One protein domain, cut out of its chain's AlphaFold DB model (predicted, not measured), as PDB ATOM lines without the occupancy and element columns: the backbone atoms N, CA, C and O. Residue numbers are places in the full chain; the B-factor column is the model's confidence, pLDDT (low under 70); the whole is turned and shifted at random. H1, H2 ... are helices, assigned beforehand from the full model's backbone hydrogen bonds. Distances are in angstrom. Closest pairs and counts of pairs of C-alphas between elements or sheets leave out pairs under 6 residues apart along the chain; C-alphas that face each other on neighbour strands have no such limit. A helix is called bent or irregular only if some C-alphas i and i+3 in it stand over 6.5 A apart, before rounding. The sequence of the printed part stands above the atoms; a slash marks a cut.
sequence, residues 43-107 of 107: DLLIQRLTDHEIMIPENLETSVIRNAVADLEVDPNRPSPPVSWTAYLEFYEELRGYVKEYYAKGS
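AT A GLANCE: This is residues 43 to 107 of the 107 residues of an uncharacterized protein of Lachnospiraceae bacterium TWA4 (UniProt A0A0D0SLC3). A long helix, H3, makes the longest axis of a small three-helix domain; the shorter H2 packs obliquely on one side of it, and the short H1 sits crosswise over another side of the H2 and H3 pair, so that the three centres make a triangle. The link of residues 75 to 85 folds back from the end of H2 to the start of H3, on the side away from H1. The printed part has 65 residues with three named helices in the order H1, H2, H3 and no named strand, and its class is all helix. It is compact, with a radius of gyration of the C-alphas of 11.3 A, and spans 35 by 25 by 18 A.

HOW THE PARTS SIT: H3, residues 86 to 104, touches H2, residues 62 to 74, closest at the C-alphas of Leu 72 and Arg 96, 6.4 A apart. The two run the same way at a steep tilt of 48 degrees, with centres 10.4 A apart. H2 touches H3 with residues 68 to 73 alone, and H3 touches H2 with residues 92 to 99 alone. H1, residues 43 to 51, is close to H3 but not clearly touching; their closest C-alphas, Leu 49 and Leu 95, are 8.0 A apart. H1 and H3 are about perpendicular, at 88 degrees. H1 is also close to H2 but not clearly touching, with the C-alphas of Ile 46 and Thr 62 closest at 7.8 A. H1 and H2 are only just about perpendicular, at 72 degrees. In H1, H2 and H3 every backbone O i to N i+4 pair is within hydrogen-bond range.

IN THESE COORDINATES: H3 has 19 residues and measures 27.2 A from first to last C-alpha, from C-alpha 86 at (220.601, 207.816, 266.829) to C-alpha 104 at (201.484, 221.697, 253.272). H2 has 13 residues and measures 18.5 A. H1 has 9 residues, measures 12.0 A and begins at C-alpha 43 at (198.904, 199.172, 259.476). No helix is bent or irregular.

THE WHOLE: The two C-alphas farthest apart are those of Ser 84 and Ser 107, at 35.1 A, while the C-alphas of Asp 43 and Ser 107, the first and last printed, are 25.9 A apart. The printed part has no cut, and Ser 107 is the chain's last residue. The link from H1 to H2 has 10 residues and is short; the link from H2 to H3 has 11 residues and is long. The mean pLDDT of the printed part is 92.0, and residues 106 to 107 are under 70.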
ATOM      1  N   ASP A  43     198.430 199.729 260.744       92.81
ATOM      2  CA  ASP A  43     198.904 199.172 259.476       92.81
ATOM      3  C   ASP A  43     198.940 200.227 258.365       92.81
ATOM      4  O   ASP A  43     199.879 200.278 257.571       92.81
ATOM      5  N   LEU A  44     197.941 201.112 258.329       92.88
ATOM      6  CA  LEU A  44     197.830 202.141 257.301       92.88
ATOM      7  C   LEU A  44     198.821 203.285 257.543       92.88
ATOM      8  O   LEU A  44     199.390 203.813 256.586       92.88
ATOM      9  N   LEU A  45     199.076 203.640 258.807       93.94
ATOM     10  CA  LEU A  45     200.134 204.579 259.173       93.94
ATOM     11  C   LEU A  45     201.506 204.043 258.750       93.94
ATOM     12  O   LEU A  45     202.255 204.748 258.078       93.94
ATOM     13  N   ILE A  46     201.819 202.791 259.082       95.06
ATOM     14  CA  ILE A  46     203.094 202.157 258.720       95.06
ATOM     15  C   ILE A  46     203.243 202.050 257.201       95.06
ATOM     16  O   ILE A  46     204.307 202.368 256.662       95.06
ATOM     17  N   GLN A  47     202.173 201.670 256.502       93.25
ATOM     18  CA  GLN A  47     202.157 201.637 255.045       93.25
ATOM     19  C   GLN A  47     202.445 203.024 254.458       93.25
ATOM     20  O   GLN A  47     203.322 203.146 253.612       93.25
ATOM     21  N   ARG A  48     201.789 204.081 254.953       92.00
ATOM     22  CA  ARG A  48     202.024 205.470 254.518       92.00
ATOM     23  C   ARG A  48     203.476 205.907 254.702       92.00
ATOM     24  O   ARG A  48     204.021 206.542 253.807       92.00
ATOM     25  N   LEU A  49     204.085 205.594 255.844       94.44
ATOM     26  CA  LEU A  49     205.489 205.931 256.099       94.44
ATOM     27  C   LEU A  49     206.416 205.182 255.133       94.44
ATOM     28  O   LEU A  49     207.312 205.785 254.549       94.44
ATOM     29  N   THR A  50     206.141 203.898 254.900       94.00
ATOM     30  CA  THR A  50     206.910 203.053 253.974       94.00
ATOM     31  C   THR A  50     206.772 203.519 252.523       94.00
ATOM     32  O   THR A  50     207.766 203.590 251.805       94.00
ATOM     33  N   ASP A  51     205.564 203.891 252.092       93.38
ATOM     34  CA  ASP A  51     205.283 204.428 250.753       93.38
ATOM     35  C   ASP A  51     206.016 205.759 250.498       93.38
ATOM     36  O   ASP A  51     206.293 206.111 249.353       93.38
ATOM     37  N   HIS A  52     206.336 206.494 251.567       92.38
ATOM     38  CA  HIS A  52     207.145 207.713 251.547       92.38
ATOM     39  C   HIS A  52     208.639 207.463 251.805       92.38
ATOM     40  O   HIS A  52     209.380 208.415 252.036       92.38
ATOM     41  N   GLU A  53     209.075 206.202 251.747       93.88
ATOM     42  CA  GLU A  53     210.467 205.774 251.926       93.88
ATOM     43  C   GLU A  53     211.071 206.152 253.292       93.88
ATOM     44  O   GLU A  53     212.291 206.194 253.441       93.88
ATOM     45  N   ILE A  54     210.234 206.387 254.309       93.94
ATOM     46  CA  ILE A  54     210.687 206.688 255.673       93.94
ATOM     47  C   ILE A  54     211.151 205.394 256.329       93.94
ATOM     48  O   ILE A  54     210.384 204.431 256.459       93.94
ATOM     49  N   MET A  55     212.403 205.371 256.780       93.88
ATOM     50  CA  MET A  55     212.982 204.181 257.391       93.88
ATOM     51  C   MET A  55     212.533 204.058 258.849       93.88
ATOM     52  O   MET A  55     212.976 204.804 259.718       93.88
ATOM     53  N   ILE A  56     211.673 203.081 259.137       93.88
ATOM     54  CA  ILE A  56     211.236 202.794 260.507       93.88
ATOM     55  C   ILE A  56     212.330 201.987 261.230       93.88
ATOM     56  O   ILE A  56     212.674 200.895 260.767       93.88
ATOM     57  N   PRO A  57     212.868 202.472 262.366       93.56
ATOM     58  CA  PRO A  57     213.862 201.737 263.139       93.56
ATOM     59  C   PRO A  57     213.324 200.397 263.647       93.56
ATOM     60  O   PRO A  57     212.190 200.300 264.124       93.56
ATOM     61  N   GLU A  58     214.167 199.366 263.618       90.12
ATOM     62  CA  GLU A  58     213.828 198.070 264.205       90.12
ATOM     63  C   GLU A  58     213.525 198.209 265.707       90.12
ATOM     64  O   GLU A  58     214.196 198.951 266.428       90.12
ATOM     65  N   ASN A  59     212.547 197.441 266.195       90.31
ATOM     66  CA  ASN A  59     212.076 197.445 267.588       90.31
ATOM     67  C   ASN A  59     211.382 198.740 268.046       90.31
ATOM     68  O   ASN A  59     211.138 198.906 269.242       90.31
ATOM     69  N   LEU A  60     211.040 199.650 267.129       93.69
ATOM     70  CA  LEU A  60     210.195 200.790 267.456       93.69
ATOM     71  C   LEU A  60     208.722 200.361 267.480       93.69
ATOM     72  O   LEU A  60     208.198 199.846 266.495       93.69
ATOM     73  N   GLU A  61     208.042 200.578 268.604       94.88
ATOM     74  CA  GLU A  61     206.614 200.281 268.699       94.88
ATOM     75  C   GLU A  61     205.781 201.265 267.866       94.88
ATOM     76  O   GLU A  61     206.005 202.479 267.900       94.88
ATOM     77  N   THR A  62     204.738 200.767 267.194       93.25
ATOM     78  CA  THR A  62     203.805 201.613 266.428       93.25
ATOM     79  C   THR A  62     203.113 202.663 267.303       93.25
ATOM     80  O   THR A  62     202.827 203.769 266.847       93.25
ATOM     81  N   SER A  63     202.911 202.365 268.589       94.44
ATOM     82  CA  SER A  63     202.405 203.310 269.593       94.44
ATOM     83  C   SER A  63     203.296 204.558 269.707       94.44
ATOM     84  O   SER A  63     202.795 205.684 269.738       94.44
ATOM     85  N   VAL A  64     204.620 204.375 269.710       94.62
ATOM     86  CA  VAL A  64     205.618 205.449 269.786       94.62
ATOM     87  C   VAL A  64     205.621 206.259 268.495       94.62
ATOM     88  O   VAL A  64     205.636 207.487 268.553       94.62
ATOM     89  N   ILE A  65     205.522 205.589 267.344       96.06
ATOM     90  CA  ILE A  65     205.405 206.239 266.032       96.06
ATOM     91  C   ILE A  65     204.165 207.137 265.989       96.06
ATOM     92  O   ILE A  65     204.277 208.321 265.675       96.06
ATOM     93  N   ARG A  66     202.991 206.611 266.370       96.00
ATOM     94  CA  ARG A  66     201.740 207.385 266.417       96.00
ATOM     95  C   ARG A  66     201.860 208.594 267.339       96.00
ATOM     96  O   ARG A  66     201.412 209.677 266.975       96.00
ATOM     97  N   ASN A  67     202.457 208.425 268.517       95.19
ATOM     98  CA  ASN A  67     202.639 209.530 269.456       95.19
ATOM     99  C   ASN A  67     203.564 210.611 268.882       95.19
ATOM    100  O   ASN A  67     203.241 211.792 268.983       95.19
ATOM    101  N   ALA A  68     204.665 210.227 268.229       95.62
ATOM    102  CA  ALA A  68     205.556 211.171 267.559       95.62
ATOM    103  C   ALA A  68     204.838 211.929 266.431       95.62
ATOM    104  O   ALA A  68     204.977 213.145 266.317       95.62
ATOM    105  N   VAL A  69     204.014 211.234 265.640       96.25
ATOM    106  CA  VAL A  69     203.156 211.859 264.624       96.25
ATOM    107  C   VAL A  69     202.187 212.854 265.260       96.25
ATOM    108  O   VAL A  69     202.119 213.992 264.812       96.25
ATOM    109  N   ALA A  70     201.467 212.463 266.314       95.19
ATOM    110  CA  ALA A  70     200.508 213.331 266.996       95.19
ATOM    111  C   ALA A  70     201.174 214.598 267.560       95.19
ATOM    112  O   ALA A  70     200.640 215.700 267.431       95.19
ATOM    113  N   ASP A  71     202.362 214.453 268.144       95.38
ATOM    114  CA  ASP A  71     203.164 215.569 268.642       95.38
ATOM    115  C   ASP A  71     203.562 216.540 267.517       95.38
ATOM    116  O   ASP A  71     203.473 217.760 267.689       95.38
ATOM    117  N   LEU A  72     203.967 216.006 266.362       95.88
ATOM    118  CA  LEU A  72     204.363 216.777 265.180       95.88
ATOM    119  C   LEU A  72     203.175 217.409 264.444       95.88
ATOM    120  O   LEU A  72     203.321 218.465 263.834       95.88
ATOM    121  N   GLU A  73     201.992 216.801 264.504       94.00
ATOM    122  CA  GLU A  73     200.750 217.401 264.007       94.00
ATOM    123  C   GLU A  73     200.334 218.625 264.830       94.00
ATOM    124  O   GLU A  73     199.755 219.568 264.288       94.00
ATOM    125  N   VAL A  74     200.610 218.616 266.139       93.88
ATOM    126  CA  VAL A  74     200.354 219.754 267.034       93.88
ATOM    127  C   VAL A  74     201.411 220.842 266.852       93.88
ATOM    128  O   VAL A  74     201.065 222.023 266.782       93.88
ATOM    129  N   ASP A  75     202.686 220.461 266.775       94.62
ATOM    130  CA  ASP A  75     203.807 221.370 266.534       94.62
ATOM    131  C   ASP A  75     204.799 220.768 265.521       94.62
ATOM    132  O   ASP A  75     205.709 220.022 265.901       94.62
ATOM    133  N   PRO A  76     204.701 221.152 264.234       92.31
ATOM    134  CA  PRO A  76     205.593 220.648 263.193       92.31
ATOM    135  C   PRO A  76     207.061 221.041 263.386       92.31
ATOM    136  O   PRO A  76     207.931 220.504 262.705       92.31
ATOM    137  N   ASN A  77     207.372 222.002 264.260       93.88
ATOM    138  CA  ASN A  77     208.742 222.423 264.552       93.88
ATOM    139  C   ASN A  77     209.254 221.878 265.887       93.88
ATOM    140  O   ASN A  77     210.348 222.266 266.308       93.88
ATOM    141  N   ARG A  78     208.509 220.966 266.525       94.38
ATOM    142  CA  ARG A  78     208.931 220.333 267.770       94.38
ATOM    143  C   ARG A  78     210.321 219.704 267.591       94.38
ATOM    144  O   ARG A  78     210.516 218.910 266.662       94.38
ATOM    145  N   PRO A  79     211.289 220.032 268.464       93.44
ATOM    146  CA  PRO A  79     212.617 219.441 268.402       93.44
ATOM    147  C   PRO A  79     212.561 217.942 268.704       93.44
ATOM    148  O   PRO A  79     211.698 217.484 269.455       93.44
ATOM    149  N   SER A  80     213.514 217.195 268.149       91.12
ATOM    150  CA  SER A  80     213.700 215.783 268.480       91.12
ATOM    151  C   SER A  80     213.868 215.589 269.995       91.12
ATOM    152  O   SER A  80     214.555 216.387 270.644       91.12
ATOM    153  N   PRO A  81     213.259 214.548 270.592       90.44
ATOM    154  CA  PRO A  81     213.399 214.290 272.018       90.44
ATOM    155  C   PRO A  81     214.853 213.920 272.368       90.44
ATOM    156  O   PRO A  81     215.549 213.316 271.551       90.44
ATOM    157  N   PRO A  82     215.332 214.249 273.581       90.69
ATOM    158  CA  PRO A  82     216.728 214.067 273.975       90.69
ATOM    159  C   PRO A  82     217.021 212.605 274.353       90.69
ATOM    160  O   PRO A  82     217.243 212.278 275.518       90.69
ATOM    161  N   VAL A  83     217.000 211.712 273.367       90.75
ATOM    162  CA  VAL A  83     217.344 210.293 273.520       90.75
ATOM    163  C   VAL A  83     218.711 210.007 272.904       90.75
ATOM    164  O   VAL A  83     219.101 210.621 271.918       90.75
ATOM    165  N   SER A  84     219.453 209.045 273.456       92.56
ATOM    166  CA  SER A  84     220.763 208.637 272.923       92.56
ATOM    167  C   SER A  84     220.671 207.668 271.736       92.56
ATOM    168  O   SER A  84     221.680 207.092 271.334       92.56
ATOM    169  N   TRP A  85     219.468 207.423 271.213       93.75
ATOM    170  CA  TRP A  85     219.228 206.456 270.149       93.75
ATOM    171  C   TRP A  85     219.235 207.144 268.781       93.75
ATOM    172  O   TRP A  85     218.225 207.687 268.345       93.75
ATOM    173  N   THR A  86     220.382 207.107 268.101       94.06
ATOM    174  CA  THR A  86     220.601 207.816 266.829       94.06
ATOM    175  C   THR A  86     219.578 207.468 265.748       94.06
ATOM    176  O   THR A  86     219.015 208.377 265.155       94.06
ATOM    177  N   ALA A  87     219.268 206.180 265.552       94.12
ATOM    178  CA  ALA A  87     218.313 205.757 264.524       94.12
ATOM    179  C   ALA A  87     216.907 206.340 264.752       94.12
ATOM    180  O   ALA A  87     216.220 206.695 263.801       94.12
ATOM    181  N   TYR A  88     216.485 206.490 266.013       94.62
ATOM    182  CA  TYR A  88     215.220 207.152 266.326       94.62
ATOM    183  C   TYR A  88     215.262 208.653 266.021       94.62
ATOM    184  O   TYR A  88     214.274 209.204 265.547       94.62
ATOM    185  N   LEU A  89     216.387 209.324 266.291       95.00
ATOM    186  CA  LEU A  89     216.539 210.748 265.981       95.00
ATOM    187  C   LEU A  89     216.478 210.994 264.471       95.00
ATOM    188  O   LEU A  89     215.772 211.893 264.035       95.00
ATOM    189  N   GLU A  90     217.171 210.175 263.679       94.56
ATOM    190  CA  GLU A  90     217.125 210.235 262.212       94.56
ATOM    191  C   GLU A  90     215.696 210.014 261.699       94.56
ATOM    192  O   GLU A  90     215.160 210.858 260.977       94.56
ATOM    193  N   PHE A  91     215.029 208.961 262.182       95.94
ATOM    194  CA  PHE A  91     213.621 208.688 261.893       95.94
ATOM    195  C   PHE A  91     212.699 209.862 262.251       95.94
ATOM    196  O   PHE A  91     211.828 210.228 261.465       95.94
ATOM    197  N   TYR A  92     212.867 210.476 263.425       96.44
ATOM    198  CA  TYR A  92     212.017 211.584 263.867       96.44
ATOM    199  C   TYR A  92     212.160 212.812 262.956       96.44
ATOM    200  O   TYR A  92     211.182 213.515 262.689       96.44
ATOM    201  N   GLU A  93     213.364 213.081 262.453       95.69
ATOM    202  CA  GLU A  93     213.623 214.192 261.537       95.69
ATOM    203  C   GLU A  93     212.994 213.949 260.152       95.69
ATOM    204  O   GLU A  93     212.371 214.867 259.601       95.69
ATOM    205  N   GLU A  94     213.077 212.721 259.626       96.38
ATOM    206  CA  GLU A  94     212.368 212.299 258.405       96.38
ATOM    207  C   GLU A  94     210.849 212.401 258.581       96.38
ATOM    208  O   GLU A  94     210.157 213.024 257.769       96.38
ATOM    209  N   LEU A  95     210.337 211.879 259.699       96.38
ATOM    210  CA  LEU A  95     208.926 211.940 260.065       96.38
ATOM    211  C   LEU A  95     208.429 213.388 260.129       96.38
ATOM    212  O   LEU A  95     207.367 213.708 259.601       96.38
ATOM    213  N   ARG A  96     209.209 214.292 260.728       96.50
ATOM    214  CA  ARG A  96     208.888 215.725 260.774       96.50
ATOM    215  C   ARG A  96     208.813 216.339 259.381       96.50
ATOM    216  O   ARG A  96     207.916 217.145 259.126       96.50
ATOM    217  N   GLY A  97     209.746 215.993 258.495       95.06
ATOM    218  CA  GLY A  97     209.709 216.414 257.094       95.06
ATOM    219  C   GLY A  97     208.418 215.965 256.412       95.06
ATOM    220  O   GLY A  97     207.711 216.784 255.821       95.06
ATOM    221  N   TYR A  98     208.062 214.697 256.599       94.44
ATOM    222  CA  TYR A  98     206.849 214.111 256.047       94.44
ATOM    223  C   TYR A  98     205.565 214.761 256.567       94.44
ATOM    224  O   TYR A  98     204.719 215.152 255.764       94.44
ATOM    225  N   VAL A  99     205.419 214.940 257.885       93.38
ATOM    226  CA  VAL A  99     204.233 215.594 258.462       93.38
ATOM    227  C   VAL A  99     204.080 217.007 257.889       93.38
ATOM    228  O   VAL A  99     202.989 217.382 257.458       93.38
ATOM    229  N   LYS A 100     205.168 217.782 257.788       93.12
ATOM    230  CA  LYS A 100     205.126 219.112 257.158       93.12
ATOM    231  C   LYS A 100     204.655 219.049 255.712       93.12
ATOM    232  O   LYS A 100     203.796 219.836 255.327       93.12
ATOM    233  N   GLU A 101     205.200 218.134 254.917       92.06
ATOM    234  CA  GLU A 101     204.820 217.977 253.514       92.06
ATOM    235  C   GLU A 101     203.349 217.566 253.361       92.06
ATOM    236  O   GLU A 101     202.629 218.130 252.533       92.06
ATOM    237  N   TYR A 102     202.892 216.621 254.184       89.88
ATOM    238  CA  TYR A 102     201.527 216.104 254.170       89.88
ATOM    239  C   TYR A 102     200.497 217.216 254.388       89.88
ATOM    240  O   TYR A 102     199.539 217.332 253.622       89.88
ATOM    241  N   TYR A 103     200.728 218.076 255.384       86.31
ATOM    242  CA  TYR A 103     199.827 219.188 255.690       86.31
ATOM    243  C   TYR A 103     200.043 220.419 254.806       86.31
ATOM    244  O   TYR A 103     199.084 221.148 254.570       86.31
ATOM    245  N   ALA A 104     201.241 220.633 254.251       85.50
ATOM    246  CA  ALA A 104     201.484 221.697 253.272       85.50
ATOM    247  C   ALA A 104     200.781 221.428 251.932       85.50
ATOM    248  O   ALA A 104     200.323 222.357 251.278       85.50
ATOM    249  N   LYS A 105     200.659 220.158 251.523       71.81
ATOM    250  CA  LYS A 105     199.863 219.759 250.347       71.81
ATOM    251  C   LYS A 105     198.356 219.936 250.555       71.81
ATOM    252  O   LYS A 105     197.613 219.882 249.579       71.81
ATOM    253  N   GLY A 106     197.921 220.087 251.806       57.56
ATOM    254  CA  GLY A 106     196.521 220.225 252.184       57.56
ATOM    255  C   GLY A 106     196.020 221.624 252.495       57.56
ATOM    256  O   GLY A 106     194.821 221.779 252.736       57.56
ATOM    257  N   SER A 107     196.914 222.614 252.483       46.78
ATOM    258  CA  SER A 107     196.620 224.046 252.608       46.78
ATOM    259  C   SER A 107     196.605 224.731 251.249       46.78
ATOM    260  O   SER A 107     195.710 225.576 251.032       46.78
TER     261      SER A 107